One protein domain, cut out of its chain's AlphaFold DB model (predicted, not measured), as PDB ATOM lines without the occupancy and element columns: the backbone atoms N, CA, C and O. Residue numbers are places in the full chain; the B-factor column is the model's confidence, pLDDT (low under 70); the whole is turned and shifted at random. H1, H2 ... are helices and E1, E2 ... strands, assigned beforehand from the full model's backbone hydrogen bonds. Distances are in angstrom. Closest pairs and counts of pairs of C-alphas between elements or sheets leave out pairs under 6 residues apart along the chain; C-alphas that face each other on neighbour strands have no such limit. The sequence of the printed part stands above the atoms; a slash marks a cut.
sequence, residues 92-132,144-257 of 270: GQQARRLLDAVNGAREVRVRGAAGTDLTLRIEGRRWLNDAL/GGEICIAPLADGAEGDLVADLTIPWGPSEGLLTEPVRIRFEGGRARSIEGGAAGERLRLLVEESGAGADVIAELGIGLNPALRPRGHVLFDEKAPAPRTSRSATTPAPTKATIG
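Overview. This is residues 92 to 132 and 144 to 257 of the 270 residues of an uncharacterized protein of Actinobacteria bacterium (UniProt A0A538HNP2). A five-stranded sheet, E1 E2 E4 E7 E8, forms a wall, and the helix H2 and a smaller sheet, E3 E9 E10, sit over the same side of it, the small sheet crossed to the wall and only partly face to face with it. H2 covers the E8 edge, H1 packs on E3 at the far end, the little hairpin E5 and E6 turns off from the end of E4, and residues 242 to 247 stick out as a free loop. The printed part has 155 residues with three named helices and ten named strands, in the order H1 E1 E2 E3 E4 E5 E6 E7 E8 H2 E9 H3 E10. The class is mixed, the three sheets are antiparallel, and the whole is compact, with a radius of gyration of the C-alphas of 15.0 A and spans of 41 by 33 by 28 A.

Arrangement. H1, residues 92 to 102, comes closest to E3, residues 146 to 149, at the C-alphas of Ala 95 and Ile 147, 7.2 A apart. E1, residues 107 to 111, and E2, residues 117 to 121, form a hairpin, with N 110 and O 118 at 2.8 A. E2 pairs with E4, residues 156 to 162, through N 119 and O 157 at 2.8 A. E4 runs on into E5, residues 165 to 169, at 80 degrees, and E5 forms a hairpin with E6, residues 172 to 174, with N 166 and O 173 at 3.0 A. E7, residues 179 to 184, is the antiparallel neighbour of E4, with N 181 and O 160 at 2.8 A, and forms a hairpin with the edge strand E8, residues 187 to 192, with N 182 and O 190 at 3.0 A. H2, residues 194 to 207, is on this five-stranded sheet at a height of 9.0 A, two layers, a helix on one face of a sheet; it lies over E8 and along the strands, at 15 degrees on the local plane. E9, residues 214 to 220, is the inner strand between E3, with N 149 and O 217 at 2.9 A, and E10, residues 252 to 256, with N 215 and O 255 at 2.7 A. H1 and H3, residues 231 to 234, only graze this sheet, H3 only just, with 5 pairs of C-alphas within 10 A. Every O i to N i+4 pair is within hydrogen-bond range in H1 and H2; H3 is too short for one.

Along the chain. H1 begins at C-alpha 92, (-14.076, -40.379, -16.724), and is 15.4 A long. H2 is 20.2 A, E9 17.1 A and E7 16.7 A long. E10 ends at C-alpha 256, (-23.379, -21.363, 1.624).

Size, cuts and confidence. The C-alphas farthest apart, of Gly 208 and Arg 244, are 43.0 A apart. Residues 133 to 143 are not printed, and C-alphas 132 and 144 are 8.7 A apart. The link H3 to E10 is long, 17 residues. Confidence is under 70 at residues 170, 240 to 252 and 254 to 257.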
ATOM      1  N   GLY A  92     -12.816 -39.762 -16.343       94.31
ATOM      2  CA  GLY A  92     -14.076 -40.379 -16.724       94.31
ATOM      3  C   GLY A  92     -14.392 -41.654 -15.950       94.31
ATOM      4  O   GLY A  92     -15.522 -41.849 -15.505       94.31
ATOM      5  N   GLN A  93     -13.404 -42.536 -15.765       94.88
ATOM      6  CA  GLN A  93     -13.614 -43.776 -15.014       94.88
ATOM      7  C   GLN A  93     -13.915 -43.501 -13.534       94.88
ATOM      8  O   GLN A  93     -14.811 -44.128 -12.972       94.88
ATOM      9  N   GLN A  94     -13.172 -42.589 -12.904       94.38
ATOM     10  CA  GLN A  94     -13.331 -42.264 -11.484       94.38
ATOM     11  C   GLN A  94     -14.666 -41.563 -11.230       94.38
ATOM     12  O   GLN A  94     -15.404 -41.969 -10.335       94.38
ATOM     13  N   ALA A  95     -15.009 -40.585 -12.070       95.25
ATOM     14  CA  ALA A  95     -16.270 -39.864 -11.999       95.25
ATOM     15  C   ALA A  95     -17.476 -40.791 -12.206       95.25
ATOM     16  O   ALA A  95     -18.416 -40.727 -11.422       95.25
ATOM     17  N   ARG A  96     -17.437 -41.708 -13.189       96.56
ATOM     18  CA  ARG A  96     -18.509 -42.707 -13.385       96.56
ATOM     19  C   ARG A  96     -18.688 -43.601 -12.163       96.56
ATOM     20  O   ARG A  96     -19.795 -43.705 -11.662       96.56
ATOM     21  N   ARG A  97     -17.598 -44.170 -11.634       95.94
ATOM     22  CA  ARG A  97     -17.660 -45.016 -10.429       95.94
ATOM     23  C   ARG A  97     -18.270 -44.284  -9.238       95.94
ATOM     24  O   ARG A  97     -19.053 -44.880  -8.508       95.94
ATOM     25  N   LEU A  98     -17.894 -43.021  -9.030       94.81
ATOM     26  CA  LEU A  98     -18.441 -42.236  -7.931       94.81
ATOM     27  C   LEU A  98     -19.921 -41.919  -8.167       94.81
ATOM     28  O   LEU A  98     -20.718 -42.168  -7.274       94.81
ATOM     29  N   LEU A  99     -20.293 -41.451  -9.365       96.44
ATOM     30  CA  LEU A  99     -21.688 -41.190  -9.736       96.44
ATOM     31  C   LEU A  99     -22.563 -42.435  -9.568       96.44
ATOM     32  O   LEU A  99     -23.634 -42.337  -8.980       96.44
ATOM     33  N   ASP A 100     -22.102 -43.603 -10.013       96.56
ATOM     34  CA  ASP A 100     -22.821 -44.870  -9.852       96.56
ATOM     35  C   ASP A 100     -23.041 -45.223  -8.372       96.56
ATOM     36  O   ASP A 100     -24.073 -45.789  -8.021       96.56
ATOM     37  N   ALA A 101     -22.104 -44.857  -7.491       95.44
ATOM     38  CA  ALA A 101     -22.210 -45.100  -6.055       95.44
ATOM     39  C   ALA A 101     -23.147 -44.117  -5.327       95.44
ATOM     40  O   ALA A 101     -23.722 -44.481  -4.302       95.44
ATOM     41  N   VAL A 102     -23.285 -42.879  -5.817       95.38
ATOM     42  CA  VAL A 102     -24.060 -41.816  -5.141       95.38
ATOM     43  C   VAL A 102     -25.415 -41.524  -5.790       95.38
ATOM     44  O   VAL A 102     -26.268 -40.874  -5.179       95.38
ATOM     45  N   ASN A 103     -25.644 -41.975  -7.024       95.06
ATOM     46  CA  ASN A 103     -26.911 -41.774  -7.716       95.06
ATOM     47  C   ASN A 103     -28.054 -42.494  -6.990       95.06
ATOM     48  O   ASN A 103     -27.970 -43.675  -6.669       95.06
ATOM     49  N   GLY A 104     -29.148 -41.767  -6.746       94.50
ATOM     50  CA  GLY A 104     -30.309 -42.283  -6.014       94.50
ATOM     51  C   GLY A 104     -30.152 -42.291  -4.489       94.50
ATOM     52  O   GLY A 104     -31.103 -42.651  -3.794       94.50
ATOM     53  N   ALA A 105     -29.002 -41.865  -3.955       97.06
ATOM     54  CA  ALA A 105     -28.856 -41.635  -2.524       97.06
ATOM     55  C   ALA A 105     -29.835 -40.546  -2.052       97.06
ATOM     56  O   ALA A 105     -30.103 -39.572  -2.756       97.06
ATOM     57  N   ARG A 106     -30.379 -40.726  -0.846       98.06
ATOM     58  CA  ARG A 106     -31.295 -39.763  -0.212       98.06
ATOM     59  C   ARG A 106     -30.578 -38.805   0.727       98.06
ATOM     60  O   ARG A 106     -31.058 -37.700   0.958       98.06
ATOM     61  N   GLU A 107     -29.424 -39.222   1.234       97.31
ATOM     62  CA  GLU A 107     -28.614 -38.477   2.188       97.31
ATOM     63  C   GLU A 107     -27.129 -38.682   1.895       97.31
ATOM     64  O   GLU A 107     -26.715 -39.746   1.427       97.31
ATOM     65  N   VAL A 108     -26.329 -37.664   2.206       96.94
ATOM     66  CA  VAL A 108     -24.866 -37.728   2.218       96.94
ATOM     67  C   VAL A 108     -24.382 -37.311   3.596       96.94
ATOM     68  O   VAL A 108     -24.799 -36.277   4.114       96.94
ATOM     69  N   ARG A 109     -23.471 -38.094   4.177       97.12
ATOM     70  CA  ARG A 109     -22.794 -37.744   5.425       97.12
ATOM     71  C   ARG A 109     -21.323 -37.462   5.164       97.12
ATOM     72  O   ARG A 109     -20.594 -38.337   4.700       97.12
ATOM     73  N   VAL A 110     -20.892 -36.252   5.495       95.56
ATOM     74  CA  VAL A 110     -19.515 -35.783   5.352       95.56
ATOM     75  C   VAL A 110     -18.851 -35.839   6.719       95.56
ATOM     76  O   VAL A 110     -19.355 -35.258   7.678       95.56
ATOM     77  N   ARG A 111     -17.718 -36.540   6.812       94.69
ATOM     78  CA  ARG A 111     -16.908 -36.613   8.033       94.69
ATOM     79  C   ARG A 111     -15.470 -36.212   7.750       94.69
ATOM     80  O   ARG A 111     -14.887 -36.678   6.773       94.69
ATOM     81  N   GLY A 112     -14.896 -35.392   8.622       90.31
ATOM     82  CA  GLY A 112     -13.535 -34.880   8.485       90.31
ATOM     83  C   GLY A 112     -12.773 -34.904   9.805       90.31
ATOM     84  O   GLY A 112     -13.355 -34.745  10.875       90.31
ATOM     85  N   ALA A 113     -11.451 -35.075   9.734       91.75
ATOM     86  CA  ALA A 113     -10.592 -35.160  10.920       91.75
ATOM     87  C   ALA A 113     -10.578 -33.869  11.763       91.75
ATOM     88  O   ALA A 113     -10.354 -33.937  12.968       91.75
ATOM     89  N   ALA A 114     -10.863 -32.712  11.156       92.00
ATOM     90  CA  ALA A 114     -10.982 -31.425  11.850       92.00
ATOM     91  C   ALA A 114     -12.273 -31.275  12.688       92.00
ATOM     92  O   ALA A 114     -12.449 -30.277  13.398       92.00
ATOM     93  N   GLY A 115     -13.165 -32.272  12.637       94.44
ATOM     94  CA  GLY A 115     -14.410 -32.312  13.401       94.44
ATOM     95  C   GLY A 115     -15.676 -32.104  12.573       94.44
ATOM     96  O   GLY A 115     -16.742 -31.985  13.162       94.44
ATOM     97  N   THR A 116     -15.584 -32.070  11.240       96.81
ATOM     98  CA  THR A 116     -16.774 -32.087  10.376       96.81
ATOM     99  C   THR A 116     -17.550 -33.384  10.605       96.81
ATOM    100  O   THR A 116     -16.983 -34.471  10.469       96.81
ATOM    101  N   ASP A 117     -18.836 -33.266  10.912       97.75
ATOM    102  CA  ASP A 117     -19.823 -34.345  10.920       97.75
ATOM    103  C   ASP A 117     -21.167 -33.745  10.497       97.75
ATOM    104  O   ASP A 117     -21.963 -33.289  11.316       97.75
ATOM    105  N   LEU A 118     -21.369 -33.683   9.183       98.06
ATOM    106  CA  LEU A 118     -22.478 -32.985   8.543       98.06
ATOM    107  C   LEU A 118     -23.312 -33.981   7.742       98.06
ATOM    108  O   LEU A 118     -22.777 -34.736   6.930       98.06
ATOM    109  N   THR A 119     -24.626 -33.963   7.939       98.44
ATOM    110  CA  THR A 119     -25.584 -34.737   7.144       98.44
ATOM    111  C   THR A 119     -26.368 -33.804   6.230       98.44
ATOM    112  O   THR A 119     -26.840 -32.758   6.666       98.44
ATOM    113  N   LEU A 120     -26.496 -34.190   4.961       98.00
ATOM    114  CA  LEU A 120     -27.183 -33.443   3.912       98.00
ATOM    115  C   LEU A 120     -28.255 -34.319   3.265       98.00
ATOM    116  O   LEU A 120     -27.932 -35.349   2.674       98.00
ATOM    117  N   ARG A 121     -29.518 -33.894   3.310       98.25
ATOM    118  CA  ARG A 121     -30.603 -34.514   2.540       98.25
ATOM    119  C   ARG A 121     -30.533 -34.069   1.083       98.25
ATOM    120  O   ARG A 121     -30.496 -32.877   0.782       98.25
ATOM    121  N   ILE A 122     -30.546 -35.044   0.184       97.69
ATOM    122  CA  ILE A 122     -30.427 -34.874  -1.269       97.69
ATOM    123  C   ILE A 122     -31.502 -35.659  -2.038       97.69
ATOM    124  O   ILE A 122     -31.411 -35.815  -3.253       97.69
ATOM    125  N   GLU A 123     -32.522 -36.180  -1.353       97.25
ATOM    126  CA  GLU A 123     -33.595 -36.943  -1.995       97.25
ATOM    127  C   GLU A 123     -34.252 -36.150  -3.138       97.25
ATOM    128  O   GLU A 123     -34.571 -34.968  -3.010       97.25
ATOM    129  N   GLY A 124     -34.412 -36.809  -4.290       95.75
ATOM    130  CA  GLY A 124     -34.976 -36.201  -5.498       95.75
ATOM    131  C   GLY A 124     -34.047 -35.221  -6.226       95.75
ATOM    132  O   GLY A 124     -34.451 -34.643  -7.236       95.75
ATOM    133  N   ARG A 125     -32.808 -35.023  -5.758       95.38
ATOM    134  CA  ARG A 125     -31.809 -34.165  -6.411       95.38
ATOM    135  C   ARG A 125     -30.965 -34.959  -7.407       95.38
ATOM    136  O   ARG A 125     -30.791 -36.170  -7.294       95.38
ATOM    137  N   ARG A 126     -30.436 -34.256  -8.411       94.88
ATOM    138  CA  ARG A 126     -29.600 -34.830  -9.471       94.88
ATOM    139  C   ARG A 126     -28.155 -34.376  -9.300       94.88
ATOM    140  O   ARG A 126     -27.908 -33.180  -9.187       94.88
ATOM    141  N   TRP A 127     -27.224 -35.322  -9.383       94.94
ATOM    142  CA  TRP A 127     -25.799 -35.022  -9.475       94.94
ATOM    143  C   TRP A 127     -25.447 -34.392 -10.827       94.94
ATOM    144  O   TRP A 127     -25.844 -34.872 -11.897       94.94
ATOM    145  N   LEU A 128     -24.677 -33.315 -10.768       93.56
ATOM    146  CA  LEU A 128     -24.027 -32.655 -11.891       93.56
ATOM    147  C   LEU A 128     -22.533 -32.995 -11.876       93.56
ATOM    148  O   LEU A 128     -22.015 -33.537 -10.901       93.56
ATOM    149  N   ASN A 129     -21.849 -32.745 -12.990       94.00
ATOM    150  CA  ASN A 129     -20.411 -32.957 -13.100       94.00
ATOM    151  C   ASN A 129     -19.819 -32.140 -14.250       94.00
ATOM    152  O   ASN A 129     -20.511 -31.877 -15.237       94.00
ATOM    153  N   ASP A 130     -18.530 -31.841 -14.127       93.06
ATOM    154  CA  ASP A 130     -17.659 -31.333 -15.194       93.06
ATOM    155  C   ASP A 130     -16.429 -32.246 -15.418       93.06
ATOM    156  O   ASP A 130     -15.492 -31.890 -16.130       93.06
ATOM    157  N   ALA A 131     -16.440 -33.447 -14.820       92.50
ATOM    158  CA  ALA A 131     -15.384 -34.457 -14.930       92.50
ATOM    159  C   ALA A 131     -15.577 -35.448 -16.097       92.50
ATOM    160  O   ALA A 131     -14.640 -36.160 -16.468       92.50
ATOM    161  N   LEU A 132     -16.792 -35.560 -16.645       93.25
ATOM    162  CA  LEU A 132     -17.086 -36.403 -17.807       93.25
ATOM    163  C   LEU A 132     -16.999 -35.607 -19.112       93.25
ATOM    164  O   LEU A 132     -16.854 -34.387 -19.127       93.25
ATOM    165  N   GLY A 144     -11.894 -28.569 -15.117       91.75
ATOM    166  CA  GLY A 144     -12.960 -29.449 -14.642       91.75
ATOM    167  C   GLY A 144     -12.426 -30.489 -13.661       91.75
ATOM    168  O   GLY A 144     -11.217 -30.596 -13.416       91.75
ATOM    169  N   GLY A 145     -13.335 -31.303 -13.140       93.50
ATOM    170  CA  GLY A 145     -13.000 -32.476 -12.353       93.50
ATOM    171  C   GLY A 145     -13.732 -32.592 -11.034       93.50
ATOM    172  O   GLY A 145     -13.148 -33.106 -10.090       93.50
ATOM    173  N   GLU A 146     -14.986 -32.170 -10.957       94.12
ATOM    174  CA  GLU A 146     -15.841 -32.430  -9.808       94.12
ATOM    175  C   GLU A 146     -17.141 -33.132 -10.202       94.12
ATOM    176  O   GLU A 146     -17.577 -33.142 -11.364       94.12
ATOM    177  N   ILE A 147     -17.783 -33.699  -9.187       94.69
ATOM    178  CA  ILE A 147     -19.225 -33.921  -9.192       94.69
ATOM    179  C   ILE A 147     -19.847 -33.051  -8.105       94.69
ATOM    180  O   ILE A 147     -19.244 -32.861  -7.049       94.69
ATOM    181  N   CYS A 148     -21.050 -32.543  -8.337       94.88
ATOM    182  CA  CYS A 148     -21.727 -31.706  -7.358       94.88
ATOM    183  C   CYS A 148     -23.231 -31.964  -7.306       94.88
ATOM    184  O   CYS A 148     -23.827 -32.534  -8.224       94.88
ATOM    185  N   ILE A 149     -23.851 -31.566  -6.202       95.62
ATOM    186  CA  ILE A 149     -25.290 -31.673  -5.981       95.62
ATOM    187  C   ILE A 149     -25.760 -30.528  -5.092       95.62
ATOM    188  O   ILE A 149     -25.057 -30.125  -4.172       95.62
ATOM    189  N   ALA A 150     -26.964 -30.020  -5.344       95.25
ATOM    190  CA  ALA A 150     -27.615 -29.053  -4.468       95.25
ATOM    191  C   ALA A 150     -28.461 -29.795  -3.418       95.25
ATOM    192  O   ALA A 150     -29.423 -30.468  -3.810       95.25
ATOM    193  N   PRO A 151     -28.150 -29.702  -2.111       95.69
ATOM    194  CA  PRO A 151     -28.982 -30.289  -1.063       95.69
ATOM    195  C   PRO A 151     -30.401 -29.698  -1.003       95.69
ATOM    196  O   PRO A 151     -30.766 -28.739  -1.695       95.69
ATOM    197  N   LEU A 152     -31.265 -30.303  -0.189       96.38
ATOM    198  CA  LEU A 152     -32.515 -29.664   0.221       96.38
ATOM    199  C   LEU A 152     -32.197 -28.485   1.151       96.38
ATOM    200  O   LEU A 152     -31.311 -28.584   1.996       96.38
ATOM    201  N   ALA A 153     -32.920 -27.374   0.997       95.19
ATOM    202  CA  ALA A 153     -32.631 -26.137   1.727       95.19
ATOM    203  C   ALA A 153     -32.841 -26.264   3.248       95.19
ATOM    204  O   ALA A 153     -32.227 -25.555   4.030       95.19
ATOM    205  N   ASP A 154     -33.702 -27.187   3.661       96.50
ATOM    206  CA  ASP A 154     -33.986 -27.581   5.041       96.50
ATOM    207  C   ASP A 154     -33.230 -28.872   5.434       96.50
ATOM    208  O   ASP A 154     -33.572 -29.546   6.404       96.50
ATOM    209  N   GLY A 155     -32.252 -29.286   4.622       94.62
ATOM    210  CA  GLY A 155     -31.680 -30.629   4.623       94.62
ATOM    211  C   GLY A 155     -30.328 -30.789   5.308       94.62
ATOM    212  O   GLY A 155     -29.789 -31.889   5.242       94.62
ATOM    213  N   ALA A 156     -29.768 -29.741   5.907       97.88
ATOM    214  CA  ALA A 156     -28.452 -29.766   6.546       97.88
ATOM    215  C   ALA A 156     -28.546 -29.837   8.078       97.88
ATOM    216  O   ALA A 156     -29.226 -29.012   8.690       97.88
ATOM    217  N   GLU A 157     -27.831 -30.793   8.675       98.62
ATOM    218  CA  GLU A 157     -27.761 -31.028  10.124       98.62
ATOM    219  C   GLU A 157     -26.335 -31.403  10.549       98.62
ATOM    220  O   GLU A 157     -25.738 -32.323   9.977       98.62
ATOM    221  N   GLY A 158     -25.807 -30.738  11.579       98.31
ATOM    222  CA  GLY A 158     -24.499 -31.040  12.170       98.31
ATOM    223  C   GLY A 158     -23.451 -29.956  11.940       98.31
ATOM    224  O   GLY A 158     -23.780 -28.793  11.720       98.31
ATOM    225  N   ASP A 159     -22.177 -30.330  12.019       98.06
ATOM    226  CA  ASP A 159     -21.065 -29.380  12.078       98.06
ATOM    227  C   ASP A 159     -20.180 -29.480  10.827       98.06
ATOM    228  O   ASP A 159     -19.715 -30.559  10.450       98.06
ATOM    229  N   LEU A 160     -19.919 -28.337  10.192       97.44
ATOM    230  CA  LEU A 160     -18.955 -28.168   9.107       97.44
ATOM    231  C   LEU A 160     -17.731 -27.417   9.627       97.44
ATOM    232  O   LEU A 160     -17.861 -26.338  10.197       97.44
ATOM    233  N   VAL A 161     -16.537 -27.953   9.387       96.88
ATOM    234  CA  VAL A 161     -15.276 -27.284   9.710       96.88
ATOM    235  C   VAL A 161     -14.535 -26.979   8.413       96.88
ATOM    236  O   VAL A 161     -14.051 -27.892   7.747       96.88
ATOM    237  N   ALA A 162     -14.460 -25.698   8.056       94.50
ATOM    238  CA  ALA A 162     -13.599 -25.206   6.992       94.50
ATOM    239  C   ALA A 162     -12.198 -24.983   7.571       94.50
ATOM    240  O   ALA A 162     -11.986 -24.062   8.353       94.50
ATOM    241  N   ASP A 163     -11.246 -25.839   7.214       91.94
ATOM    242  CA  ASP A 163      -9.870 -25.840   7.734       91.94
ATOM    243  C   ASP A 163      -8.811 -25.542   6.660       91.94
ATOM    244  O   ASP A 163      -7.615 -25.584   6.941       91.94
ATOM    245  N   LEU A 164      -9.251 -25.217   5.440       90.75
ATOM    246  CA  LEU A 164      -8.378 -24.953   4.299       90.75
ATOM    247  C   LEU A 164      -8.634 -23.587   3.672       90.75
ATOM    248  O   LEU A 164      -7.731 -22.756   3.600       90.75
ATOM    249  N   THR A 165      -9.843 -23.355   3.159       90.12
ATOM    250  CA  THR A 165     -10.151 -22.154   2.378       90.12
ATOM    251  C   THR A 165     -11.612 -21.752   2.509       90.12
ATOM    252  O   THR A 165     -12.501 -22.594   2.411       90.12
ATOM    253  N   ILE A 166     -11.845 -20.450   2.675       91.00
ATOM    254  CA  ILE A 166     -13.123 -19.791   2.386       91.00
ATOM    255  C   ILE A 166     -12.839 -18.762   1.292       91.00
ATOM    256  O   ILE A 166     -12.110 -17.807   1.557       91.00
ATOM    257  N   PRO A 167     -13.353 -18.948   0.066       84.81
ATOM    258  CA  PRO A 167     -12.985 -18.090  -1.049       84.81
ATOM    259  C   PRO A 167     -13.615 -16.703  -0.900       84.81
ATOM    260  O   PRO A 167     -14.836 -16.560  -0.876       84.81
ATOM    261  N   TRP A 168     -12.773 -15.676  -0.840       84.19
ATOM    262  CA  TRP A 168     -13.192 -14.267  -0.827       84.19
ATOM    263  C   TRP A 168     -13.036 -13.593  -2.193       84.19
ATOM    264  O   TRP A 168     -13.589 -12.522  -2.435       84.19
ATOM    265  N   GLY A 169     -12.280 -14.237  -3.078       75.44
ATOM    266  CA  GLY A 169     -11.981 -13.823  -4.440       75.44
ATOM    267  C   GLY A 169     -11.255 -14.954  -5.176       75.44
ATOM    268  O   GLY A 169     -11.057 -16.023  -4.594       75.44
ATOM    269  N   PRO A 170     -10.845 -14.751  -6.443       66.62
ATOM    270  CA  PRO A 170     -10.198 -15.793  -7.240       66.62
ATOM    271  C   PRO A 170      -8.978 -16.409  -6.549       66.62
ATOM    272  O   PRO A 170      -8.905 -17.624  -6.471       66.62
ATOM    273  N   SER A 171      -8.105 -15.593  -5.950       71.75
ATOM    274  CA  SER A 171      -6.841 -16.033  -5.327       71.75
ATOM    275  C   SER A 171      -6.738 -15.656  -3.843       71.75
ATOM    276  O   SER A 171      -5.646 -15.393  -3.339       71.75
ATOM    277  N   GLU A 172      -7.872 -15.581  -3.147       79.62
ATOM    278  CA  GLU A 172      -7.949 -15.206  -1.734       79.62
ATOM    279  C   GLU A 172      -8.840 -16.179  -0.970       79.62
ATOM    280  O   GLU A 172      -9.975 -16.435  -1.379       79.62
ATOM    281  N   GLY A 173      -8.375 -16.649   0.190       85.81
ATOM    282  CA  GLY A 173      -9.226 -17.460   1.057       85.81
ATOM    283  C   GLY A 173      -8.544 -18.473   1.959       85.81
ATOM    284  O   GLY A 173      -9.242 -19.060   2.784       85.81
ATOM    285  N   LEU A 174      -7.225 -18.681   1.837       91.00
ATOM    286  CA  LEU A 174      -6.492 -19.574   2.740       91.00
ATOM    287  C   LEU A 174      -6.731 -19.183   4.198       91.00
ATOM    288  O   LEU A 174      -6.564 -18.024   4.583       91.00
ATOM    289  N   LEU A 175      -7.101 -20.174   5.001       91.56
ATOM    290  CA  LEU A 175      -7.370 -19.988   6.415       91.56
ATOM    291  C   LEU A 175      -6.104 -20.205   7.244       91.56
ATOM    292  O   LEU A 175      -5.358 -21.159   7.041       91.56
ATOM    293  N   THR A 176      -5.884 -19.321   8.213       91.62
ATOM    294  CA  THR A 176      -4.841 -19.480   9.239       91.62
ATOM    295  C   THR A 176      -5.336 -20.269  10.449       91.62
ATOM    296  O   THR A 176      -4.534 -20.829  11.190       91.62
ATOM    297  N   GLU A 177      -6.653 -20.313  10.650       94.25
ATOM    298  CA  GLU A 177      -7.342 -21.084  11.682       94.25
ATOM    299  C   GLU A 177      -8.694 -21.588  11.144       94.25
ATOM    300  O   GLU A 177      -9.271 -20.938  10.268       94.25
ATOM    301  N   PRO A 178      -9.216 -22.731  11.624       96.31
ATOM    302  CA  PRO A 178     -10.470 -23.272  11.114       96.31
ATOM    303  C   PRO A 178     -11.692 -22.410  11.449       96.31
ATOM    304  O   PRO A 178     -11.800 -21.869  12.550       96.31
ATOM    305  N   VAL A 179     -12.666 -22.397  10.541       97.81
ATOM    306  CA  VAL A 179     -14.007 -21.842  10.759       97.81
ATOM    307  C   VAL A 179     -15.005 -22.982  10.942       97.81
ATOM    308  O   VAL A 179     -15.101 -23.880  10.106       97.81
ATOM    309  N   ARG A 180     -15.747 -22.963  12.048       98.31
ATOM    310  CA  ARG A 180     -16.783 -23.937  12.402       98.31
ATOM    311  C   ARG A 180     -18.154 -23.344  12.128       98.31
ATOM    312  O   ARG A 180     -18.433 -22.219  12.531       98.31
ATOM    313  N   ILE A 181     -19.002 -24.114  11.463       98.25
ATOM    314  CA  ILE A 181     -20.354 -23.714  11.089       98.25
ATOM    315  C   ILE A 181     -21.305 -24.816  11.526       98.25
ATOM    316  O   ILE A 181     -21.185 -25.955  11.070       98.25
ATOM    317  N   ARG A 182     -22.251 -24.478  12.399       98.50
ATOM    318  CA  ARG A 182     -23.265 -25.416  12.879       98.50
ATOM    319  C   ARG A 182     -24.555 -25.243  12.096       98.50
ATOM    320  O   ARG A 182     -25.090 -24.138  12.048       98.50
ATOM    321  N   PHE A 183     -25.075 -26.325  11.529       98.38
ATOM    322  CA  PHE A 183     -26.331 -26.352  10.789       98.38
ATOM    323  C   PHE A 183     -27.432 -27.052  11.586       98.38
ATOM    324  O   PHE A 183     -27.223 -28.162  12.074       98.38
ATOM    325  N   GLU A 184     -28.600 -26.409  11.677       98.31
ATOM    326  CA  GLU A 184     -29.822 -26.994  12.251       98.31
ATOM    327  C   GLU A 184     -31.056 -26.560  11.448       98.31
ATOM    328  O   GLU A 184     -31.310 -25.361  11.246       98.31
ATOM    329  N   GLY A 185     -31.849 -27.528  10.992       97.31
ATOM    330  CA  GLY A 185     -32.994 -27.313  10.109       97.31
ATOM    331  C   GLY A 185     -32.594 -26.735   8.750       97.31
ATOM    332  O   GLY A 185     -33.309 -25.890   8.211       97.31
ATOM    333  N   GLY A 186     -31.420 -27.115   8.234       95.94
ATOM    334  CA  GLY A 186     -30.870 -26.628   6.964       95.94
ATOM    335  C   GLY A 186     -30.160 -25.277   7.004       95.94
ATOM    336  O   GLY A 186     -29.636 -24.849   5.978       95.94
ATOM    337  N   ARG A 187     -30.114 -24.616   8.165       96.56
ATOM    338  CA  ARG A 187     -29.610 -23.244   8.305       96.56
ATOM    339  C   ARG A 187     -28.406 -23.162   9.226       96.56
ATOM    340  O   ARG A 187     -28.393 -23.822  10.263       96.56
ATOM    341  N   ALA A 188     -27.449 -22.308   8.879       97.19
ATOM    342  CA  ALA A 188     -26.322 -21.958   9.729       97.19
ATOM    343  C   ALA A 188     -26.826 -21.234  10.992       97.19
ATOM    344  O   ALA A 188     -27.425 -20.164  10.917       97.19
ATOM    345  N   ARG A 189     -26.613 -21.842  12.162       97.44
ATOM    346  CA  ARG A 189     -27.001 -21.316  13.483       97.44
ATOM    347  C   ARG A 189     -25.862 -20.627  14.211       97.44
ATOM    348  O   ARG A 189     -26.114 -19.700  14.974       97.44
ATOM    349  N   SER A 190     -24.631 -21.064  13.971       97.69
ATOM    350  CA  SER A 190     -23.431 -20.389  14.451       97.69
ATOM    351  C   SER A 190     -22.317 -20.486  13.419       97.69
ATOM    352  O   SER A 190     -22.235 -21.459  12.665       97.69
ATOM    353  N   ILE A 191     -21.485 -19.448  13.385       98.00
ATOM    354  CA  ILE A 191     -20.257 -19.362  12.597       98.00
ATOM    355  C   ILE A 191     -19.180 -18.834  13.546       98.00
ATOM    356  O   ILE A 191     -19.302 -17.730  14.073       98.00
ATOM    357  N   GLU A 192     -18.144 -19.630  13.784       97.50
ATOM    358  CA  GLU A 192     -17.065 -19.346  14.735       97.50
ATOM    359  C   GLU A 192     -15.711 -19.585  14.061       97.50
ATOM    360  O   GLU A 192     -15.587 -20.509  13.267       97.50
ATOM    361  N   GLY A 193     -14.673 -18.802  14.369       94.31
ATOM    362  CA  GLY A 193     -13.334 -19.016  13.789       94.31
ATOM    363  C   GLY A 193     -12.578 -17.723  13.508       94.31
ATOM    364  O   GLY A 193     -12.265 -17.418  12.356       94.31
ATOM    365  N   GLY A 194     -12.355 -16.932  14.561       95.69
ATOM    366  CA  GLY A 194     -11.588 -15.688  14.503       95.69
ATOM    367  C   GLY A 194     -12.081 -14.696  13.448       95.69
ATOM    368  O   GLY A 194     -13.283 -14.536  13.229       95.69
ATOM    369  N   ALA A 195     -11.141 -14.018  12.787       95.62
ATOM    370  CA  ALA A 195     -11.455 -12.968  11.816       95.62
ATOM    371  C   ALA A 195     -12.158 -13.505  10.555       95.62
ATOM    372  O   ALA A 195     -13.028 -12.835  10.002       95.62
ATOM    373  N   ALA A 196     -11.801 -14.712  10.101       95.50
ATOM    374  CA  ALA A 196     -12.423 -15.328   8.929       95.50
ATOM    375  C   ALA A 196     -13.868 -15.764   9.213       95.50
ATOM    376  O   ALA A 196     -14.748 -15.534   8.383       95.50
ATOM    377  N   GLY A 197     -14.120 -16.340  10.393       96.75
ATOM    378  CA  GLY A 197     -15.464 -16.690  10.849       96.75
ATOM    379  C   GLY A 197     -16.350 -15.457  11.009       96.75
ATOM    380  O   GLY A 197     -17.468 -15.441  10.503       96.75
ATOM    381  N   GLU A 198     -15.825 -14.390  11.616       96.75
ATOM    382  CA  GLU A 198     -16.551 -13.124  11.757       96.75
ATOM    383  C   GLU A 198     -16.888 -12.497  10.396       96.75
ATOM    384  O   GLU A 198     -18.025 -12.091  10.160       96.75
ATOM    385  N   ARG A 199     -15.934 -12.494   9.456       95.81
ATOM    386  CA  ARG A 199     -16.176 -12.028   8.083       95.81
ATOM    387  C   ARG A 199     -17.265 -12.846   7.387       95.81
ATOM    388  O   ARG A 199     -18.123 -12.263   6.728       95.81
ATOM    389  N   LEU A 200     -17.241 -14.176   7.524       95.38
ATOM    390  CA  LEU A 200     -18.263 -15.045   6.935       95.38
ATOM    391  C   LEU A 200     -19.641 -14.773   7.546       95.38
ATOM    392  O   LEU A 200     -20.623 -14.686   6.816       95.38
ATOM    393  N   ARG A 201     -19.707 -14.610   8.871       95.62
ATOM    394  CA  ARG A 201     -20.943 -14.306   9.598       95.62
ATOM    395  C   ARG A 201     -21.581 -13.011   9.097       95.62
ATOM    396  O   ARG A 201     -22.753 -13.024   8.732       95.62
ATOM    397  N   LEU A 202     -20.800 -11.932   9.014       95.06
ATOM    398  CA  LEU A 202     -21.274 -10.643   8.504       95.06
ATOM    399  C   LEU A 202     -21.746 -10.750   7.050       95.06
ATOM    400  O   LEU A 202     -22.820 -10.258   6.720       95.06
ATOM    401  N   LEU A 203     -21.004 -11.463   6.195       92.56
ATOM    402  CA  LEU A 203     -21.398 -11.668   4.799       92.56
ATOM    403  C   LEU A 203     -22.752 -12.384   4.676       92.56
ATOM    404  O   LEU A 203     -23.581 -12.000   3.848       92.56
ATOM    405  N   VAL A 204     -22.985 -13.419   5.489       92.19
ATOM    406  CA  VAL A 204     -24.265 -14.143   5.527       92.19
ATOM    407  C   VAL A 204     -25.398 -13.224   5.993       92.19
ATOM    408  O   VAL A 204     -26.466 -13.222   5.383       92.19
ATOM    409  N   GLU A 205     -25.163 -12.408   7.023       91.69
ATOM    410  CA  GLU A 205     -26.147 -11.450   7.549       91.69
ATOM    411  C   GLU A 205     -26.518 -10.365   6.527       91.69
ATOM    412  O   GLU A 205     -27.697 -10.052   6.355       91.69
ATOM    413  N   GLU A 206     -25.531  -9.829   5.806       92.81
ATOM    414  CA  GLU A 206     -25.719  -8.788   4.788       92.81
ATOM    415  C   GLU A 206     -26.400  -9.311   3.514       92.81
ATOM    416  O   GLU A 206     -27.138  -8.578   2.853       92.81
ATOM    417  N   SER A 207     -26.182 -10.584   3.170       87.69
ATOM    418  CA  SER A 207     -26.705 -11.198   1.940       87.69
ATOM    419  C   SER A 207     -28.200 -11.546   2.010       87.69
ATOM    420  O   SER A 207     -28.838 -11.768   0.979       87.69
ATOM    421  N   GLY A 208     -28.787 -11.569   3.210       83.75
ATOM    422  CA  GLY A 208     -30.224 -11.736   3.410       83.75
ATOM    423  C   GLY A 208     -30.736 -13.176   3.280       83.75
ATOM    424  O   GLY A 208     -30.053 -14.154   3.586       83.75
ATOM    425  N   ALA A 209     -32.008 -13.319   2.898       86.38
ATOM    426  CA  ALA A 209     -32.731 -14.584   3.009       86.38
ATOM    427  C   ALA A 209     -32.114 -15.709   2.157       86.38
ATOM    428  O   ALA A 209     -32.023 -15.607   0.935       86.38
ATOM    429  N   GLY A 210     -31.769 -16.824   2.809       87.19
ATOM    430  CA  GLY A 210     -31.216 -18.014   2.158       87.19
ATOM    431  C   GLY A 210     -29.693 -18.021   2.058       87.19
ATOM    432  O   GLY A 210     -29.141 -19.041   1.666       87.19
ATOM    433  N   ALA A 211     -29.009 -16.944   2.455       91.31
ATOM    434  CA  ALA A 211     -27.549 -16.903   2.523       91.31
ATOM    435  C   ALA A 211     -26.955 -17.811   3.615       91.31
ATOM    436  O   ALA A 211     -25.750 -18.009   3.655       91.31
ATOM    437  N   ASP A 212     -27.797 -18.358   4.489       93.75
ATOM    438  CA  ASP A 212     -27.479 -19.238   5.612       93.75
ATOM    439  C   ASP A 212     -27.692 -20.731   5.294       93.75
ATOM    440  O   ASP A 212     -27.631 -21.568   6.192       93.75
ATOM    441  N   VAL A 213     -27.956 -21.088   4.034       94.81
ATOM    442  CA  VAL A 213     -28.257 -22.459   3.586       94.81
ATOM    443  C   VAL A 213     -27.132 -22.999   2.704       94.81
ATOM    444  O   VAL A 213     -26.492 -22.246   1.978       94.81
ATOM    445  N   ILE A 214     -26.897 -24.314   2.716       95.19
ATOM    446  CA  ILE A 214     -25.944 -24.953   1.793       95.19
ATOM    447  C   ILE A 214     -26.563 -25.057   0.391       95.19
ATOM    448  O   ILE A 214     -27.500 -25.823   0.164       95.19
ATOM    449  N   ALA A 215     -26.005 -24.311  -0.559       92.50
ATOM    450  CA  ALA A 215     -26.411 -24.286  -1.960       92.50
ATOM    451  C   ALA A 215     -25.843 -25.456  -2.774       92.50
ATOM    452  O   ALA A 215     -26.470 -25.899  -3.738       92.50
ATOM    453  N   GLU A 216     -24.659 -25.947  -2.409       94.31
ATOM    454  CA  GLU A 216     -23.948 -26.976  -3.165       94.31
ATOM    455  C   GLU A 216     -23.036 -27.805  -2.262       94.31
ATOM    456  O   GLU A 216     -22.351 -27.265  -1.396       94.31
ATOM    457  N   LEU A 217     -23.010 -29.110  -2.523       95.81
ATOM    458  CA  LEU A 217     -21.991 -30.061  -2.106       95.81
ATOM    459  C   LEU A 217     -21.168 -30.456  -3.340       95.81
ATOM    460  O   LEU A 217     -21.727 -31.042  -4.269       95.81
ATOM    461  N   GLY A 218     -19.865 -30.174  -3.340       94.31
ATOM    462  CA  GLY A 218     -18.932 -30.516  -4.423       94.31
ATOM    463  C   GLY A 218     -17.863 -31.515  -3.978       94.31
ATOM    464  O   GLY A 218     -17.361 -31.425  -2.857       94.31
ATOM    465  N   ILE A 219     -17.516 -32.464  -4.850       94.81
ATOM    466  CA  ILE A 219     -16.478 -33.477  -4.623       94.81
ATOM    467  C   ILE A 219     -15.457 -33.426  -5.762       94.81
ATOM    468  O   ILE A 219     -15.746 -33.866  -6.879       94.81
ATOM    469  N   GLY A 220     -14.256 -32.935  -5.453       94.25
ATOM    470  CA  GLY A 220     -13.146 -32.822  -6.397       94.25
ATOM    471  C   GLY A 220     -12.436 -34.153  -6.673       94.25
ATOM    472  O   GLY A 220     -12.241 -34.991  -5.788       94.25
ATOM    473  N   LEU A 221     -12.048 -34.356  -7.931       94.12
ATOM    474  CA  LEU A 221     -11.479 -35.590  -8.474       94.12
ATOM    475  C   LEU A 221     -10.168 -35.374  -9.239       94.12
ATOM    476  O   LEU A 221      -9.521 -36.366  -9.560       94.12
ATOM    477  N   ASN A 222      -9.760 -34.139  -9.545       93.25
ATOM    478  CA  ASN A 222      -8.658 -33.840 -10.463       93.25
ATOM    479  C   ASN A 222      -7.265 -33.864  -9.792       93.25
ATOM    480  O   ASN A 222      -6.849 -32.868  -9.193       93.25
ATOM    481  N   PRO A 223      -6.479 -34.955  -9.906       91.25
ATOM    482  CA  PRO A 223      -5.208 -35.094  -9.201       91.25
ATOM    483  C   PRO A 223      -4.092 -34.212  -9.767       91.25
ATOM    484  O   PRO A 223      -3.001 -34.203  -9.190       91.25
ATOM    485  N   ALA A 224      -4.316 -33.506 -10.879       89.31
ATOM    486  CA  ALA A 224      -3.368 -32.528 -11.400       89.31
ATOM    487  C   ALA A 224      -3.405 -31.210 -10.612       89.31
ATOM    488  O   ALA A 224      -2.441 -30.456 -10.655       89.31
ATOM    489  N   LEU A 225      -4.476 -30.959  -9.854       89.56
ATOM    490  CA  LEU A 225      -4.680 -29.709  -9.130       89.56
ATOM    491  C   LEU A 225      -4.319 -29.856  -7.654       89.56
ATOM    492  O   LEU A 225      -4.365 -30.950  -7.074       89.56
ATOM    493  N   ARG A 226      -3.913 -28.747  -7.040       86.25
ATOM    494  CA  ARG A 226      -3.580 -28.668  -5.617       86.25
ATOM    495  C   ARG A 226      -4.318 -27.492  -4.998       86.25
ATOM    496  O   ARG A 226      -4.274 -26.413  -5.584       86.25
ATOM    497  N   PRO A 227      -4.946 -27.678  -3.825       86.00
ATOM    498  CA  PRO A 227      -5.535 -26.559  -3.121       86.00
ATOM    499  C   PRO A 227      -4.479 -25.518  -2.751       86.00
ATOM    500  O   PRO A 227      -3.383 -25.867  -2.301       86.00
ATOM    501  N   ARG A 228      -4.815 -24.249  -2.952       85.25
ATOM    502  CA  ARG A 228      -3.919 -23.102  -2.762       85.25
ATOM    503  C   ARG A 228      -4.658 -21.810  -2.402       85.25
ATOM    504  O   ARG A 228      -4.076 -20.735  -2.527       85.25
ATOM    505  N   GLY A 229      -5.920 -21.896  -1.972       83.75
ATOM    506  CA  GLY A 229      -6.757 -20.728  -1.698       83.75
ATOM    507  C   GLY A 229      -7.386 -20.130  -2.939       83.75
ATOM    508  O   GLY A 229      -7.747 -18.956  -2.921       83.75
ATOM    509  N   HIS A 230      -7.471 -20.910  -4.017       84.12
ATOM    510  CA  HIS A 230      -8.076 -20.477  -5.263       84.12
ATOM    511  C   HIS A 230      -9.266 -21.376  -5.565       84.12
ATOM    512  O   HIS A 230      -9.089 -22.561  -5.836       84.12
ATOM    513  N   VAL A 231     -10.479 -20.814  -5.581       83.19
ATOM    514  CA  VAL A 231     -11.727 -21.602  -5.629       83.19
ATOM    515  C   VAL A 231     -11.749 -22.638  -6.759       83.19
ATOM    516  O   VAL A 231     -12.009 -23.805  -6.491       83.19
ATOM    517  N   LEU A 232     -11.355 -22.248  -7.981       84.62
ATOM    518  CA  LEU A 232     -11.270 -23.140  -9.150       84.62
ATOM    519  C   LEU A 232     -10.337 -24.345  -8.973       84.62
ATOM    520  O   LEU A 232     -10.505 -25.351  -9.649       84.62
ATOM    521  N   PHE A 233      -9.308 -24.233  -8.137       88.25
ATOM    522  CA  PHE A 233      -8.347 -25.311  -7.903       88.25
ATOM    523  C   PHE A 233      -8.792 -26.156  -6.722       88.25
ATOM    524  O   PHE A 233      -8.840 -27.383  -6.808       88.25
ATOM    525  N   ASP A 234      -9.144 -25.481  -5.634       88.69
ATOM    526  CA  ASP A 234      -9.488 -26.087  -4.359       88.69
ATOM    527  C   ASP A 234     -10.748 -26.959  -4.473       88.69
ATOM    528  O   ASP A 234     -10.788 -28.033  -3.877       88.69
ATOM    529  N   GLU A 235     -11.741 -26.559  -5.282       88.06
ATOM    530  CA  GLU A 235     -12.980 -27.334  -5.469       88.06
ATOM    531  C   GLU A 235     -12.801 -28.582  -6.350       88.06
ATOM    532  O   GLU A 235     -13.494 -29.584  -6.170       88.06
ATOM    533  N   LYS A 236     -11.846 -28.544  -7.287       91.44
ATOM    534  CA  LYS A 236     -11.613 -29.617  -8.266       91.44
ATOM    535  C   LYS A 236     -10.572 -30.622  -7.798       91.44
ATOM    536  O   LYS A 236     -10.590 -31.771  -8.246       91.44
ATOM    537  N   ALA A 237      -9.633 -30.205  -6.952       90.62
ATOM    538  CA  ALA A 237      -8.587 -31.079  -6.443       90.62
ATOM    539  C   ALA A 237      -9.190 -32.229  -5.616       90.62
ATOM    540  O   ALA A 237     -10.194 -32.025  -4.950       90.62
ATOM    541  N   PRO A 238      -8.609 -33.441  -5.621       86.62
ATOM    542  CA  PRO A 238      -8.955 -34.498  -4.688       86.62
ATOM    543  C   PRO A 238      -8.260 -34.253  -3.349       86.62
ATOM    544  O   PRO A 238      -7.323 -33.460  -3.231       86.62
ATOM    545  N   ALA A 239      -8.702 -34.962  -2.318       70.38
ATOM    546  CA  ALA A 239      -8.182 -34.764  -0.988       70.38
ATOM    547  C   ALA A 239      -6.745 -35.262  -0.961       70.38
ATOM    548  O   ALA A 239      -6.411 -36.229  -1.664       70.38
ATOM    549  N   PRO A 240      -5.900 -34.663  -0.112       57.75
ATOM    550  CA  PRO A 240      -4.567 -35.178   0.111       57.75
ATOM    551  C   PRO A 240      -4.652 -36.656   0.505       57.75
ATOM    552  O   PRO A 240      -5.280 -37.022   1.500       57.75
ATOM    553  N   ARG A 241      -4.011 -37.527  -0.279       43.34
ATOM    554  CA  ARG A 241      -3.828 -38.928   0.106       43.34
ATOM    555  C   ARG A 241      -2.899 -38.972   1.313       43.34
ATOM    556  O   ARG A 241      -1.687 -38.854   1.162       43.34
ATOM    557  N   THR A 242      -3.450 -39.160   2.506       35.72
ATOM    558  CA  THR A 242      -2.651 -39.568   3.663       35.72
ATOM    559  C   THR A 242      -2.303 -41.049   3.501       35.72
ATOM    560  O   THR A 242      -3.098 -41.848   3.010       35.72
ATOM    561  N   SER A 243      -1.073 -41.436   3.839       30.52
ATOM    562  CA  SER A 243      -0.473 -42.739   3.503       30.52
ATOM    563  C   SER A 243      -1.055 -43.954   4.248       30.52
ATOM    564  O   SER A 243      -0.420 -45.006   4.311       30.52
ATOM    565  N   ARG A 244      -2.265 -43.859   4.815       30.56
ATOM    566  CA  ARG A 244      -2.937 -44.958   5.517       30.56
ATOM    567  C   ARG A 244      -4.448 -44.928   5.252       30.56
ATOM    568  O   ARG A 244      -5.100 -43.925   5.498       30.56
ATOM    569  N   SER A 245      -4.978 -46.085   4.850       26.62
ATOM    570  CA  SER A 245      -6.378 -46.418   4.517       26.62
ATOM    571  C   SER A 245      -6.807 -46.235   3.047       26.62
ATOM    572  O   SER A 245      -6.609 -45.195   2.426       26.62
ATOM    573  N   ALA A 246      -7.431 -47.291   2.510       27.45
ATOM    574  CA  ALA A 246      -7.947 -47.413   1.141       27.45
ATOM    575  C   ALA A 246      -9.252 -46.626   0.886       27.45
ATOM    576  O   ALA A 246      -9.843 -46.736  -0.186       27.45
ATOM    577  N   THR A 247      -9.674 -45.801   1.841       29.75
ATOM    578  CA  THR A 247     -10.792 -44.858   1.729       29.75
ATOM    579  C   THR A 247     -10.307 -43.505   2.228       29.75
ATOM    580  O   THR A 247     -10.444 -43.162   3.399       29.75
ATOM    581  N   THR A 248      -9.656 -42.752   1.341       27.91
ATOM    582  CA  THR A 248      -9.366 -41.333   1.575       27.91
ATOM    583  C   THR A 248     -10.672 -40.556   1.360       27.91
ATOM    584  O   THR A 248     -11.264 -40.712   0.290       27.91
ATOM    585  N   PRO A 249     -11.161 -39.759   2.331       35.50
ATOM    586  CA  PRO A 249     -12.311 -38.889   2.097       35.50
ATOM    587  C   PRO A 249     -11.941 -37.895   0.998       35.50
ATOM    588  O   PRO A 249     -10.862 -37.327   1.066       35.50
ATOM    589  N   ALA A 250     -12.775 -37.720  -0.025       35.97
ATOM    590  CA  ALA A 250     -12.553 -36.696  -1.043       35.97
ATOM    591  C   ALA A 250     -12.788 -35.295  -0.435       35.97
ATOM    592  O   ALA A 250     -13.569 -35.166   0.515       35.97
ATOM    593  N   PRO A 251     -12.101 -34.248  -0.918       42.72
ATOM    594  CA  PRO A 251     -12.237 -32.932  -0.338       42.72
ATOM    595  C   PRO A 251     -13.618 -32.446  -0.740       42.72
ATOM    596  O   PRO A 251     -14.092 -32.649  -1.861       42.72
ATOM    597  N   THR A 252     -14.304 -31.906   0.242       52.47
ATOM    598  CA  THR A 252     -15.715 -31.633   0.110       52.47
ATOM    599  C   THR A 252     -15.895 -30.137   0.222       52.47
ATOM    600  O   THR A 252     -15.612 -29.554   1.266       52.47
ATOM    601  N   LYS A 253     -16.340 -29.516  -0.866       70.94
ATOM    602  CA  LYS A 253     -16.784 -28.126  -0.869       70.94
ATOM    603  C   LYS A 253     -18.230 -28.091  -0.393       70.94
ATOM    604  O   LYS A 253     -19.051 -28.887  -0.847       70.94
ATOM    605  N   ALA A 254     -18.537 -27.135   0.473       52.72
ATOM    606  CA  ALA A 254     -19.898 -26.699   0.732       52.72
ATOM    607  C   ALA A 254     -19.983 -25.202   0.427       52.72
ATOM    608  O   ALA A 254     -19.242 -24.409   1.008       52.72
ATOM    609  N   THR A 255     -20.862 -24.809  -0.491       66.69
ATOM    610  CA  THR A 255     -21.163 -23.391  -0.730       66.69
ATOM    611  C   THR A 255     -22.367 -23.009   0.105       66.69
ATOM    612  O   THR A 255     -23.401 -23.661  -0.006       66.69
ATOM    613  N   ILE A 256     -22.246 -21.955   0.911       47.28
ATOM    614  CA  ILE A 256     -23.379 -21.363   1.624       47.28
ATOM    615  C   ILE A 256     -23.892 -20.184   0.794       47.28
ATOM    616  O   ILE A 256     -23.103 -19.369   0.318       47.28
ATOM    617  N   GLY A 257     -25.194 -20.140   0.550       40.81
ATOM    618  CA  GLY A 257     -25.826 -19.157  -0.317       40.81
ATOM    619  C   GLY A 257     -27.255 -19.563  -0.676       40.81
ATOM    620  O   GLY A 257     -27.669 -20.690  -0.388       40.81
TER     621      GLY A 257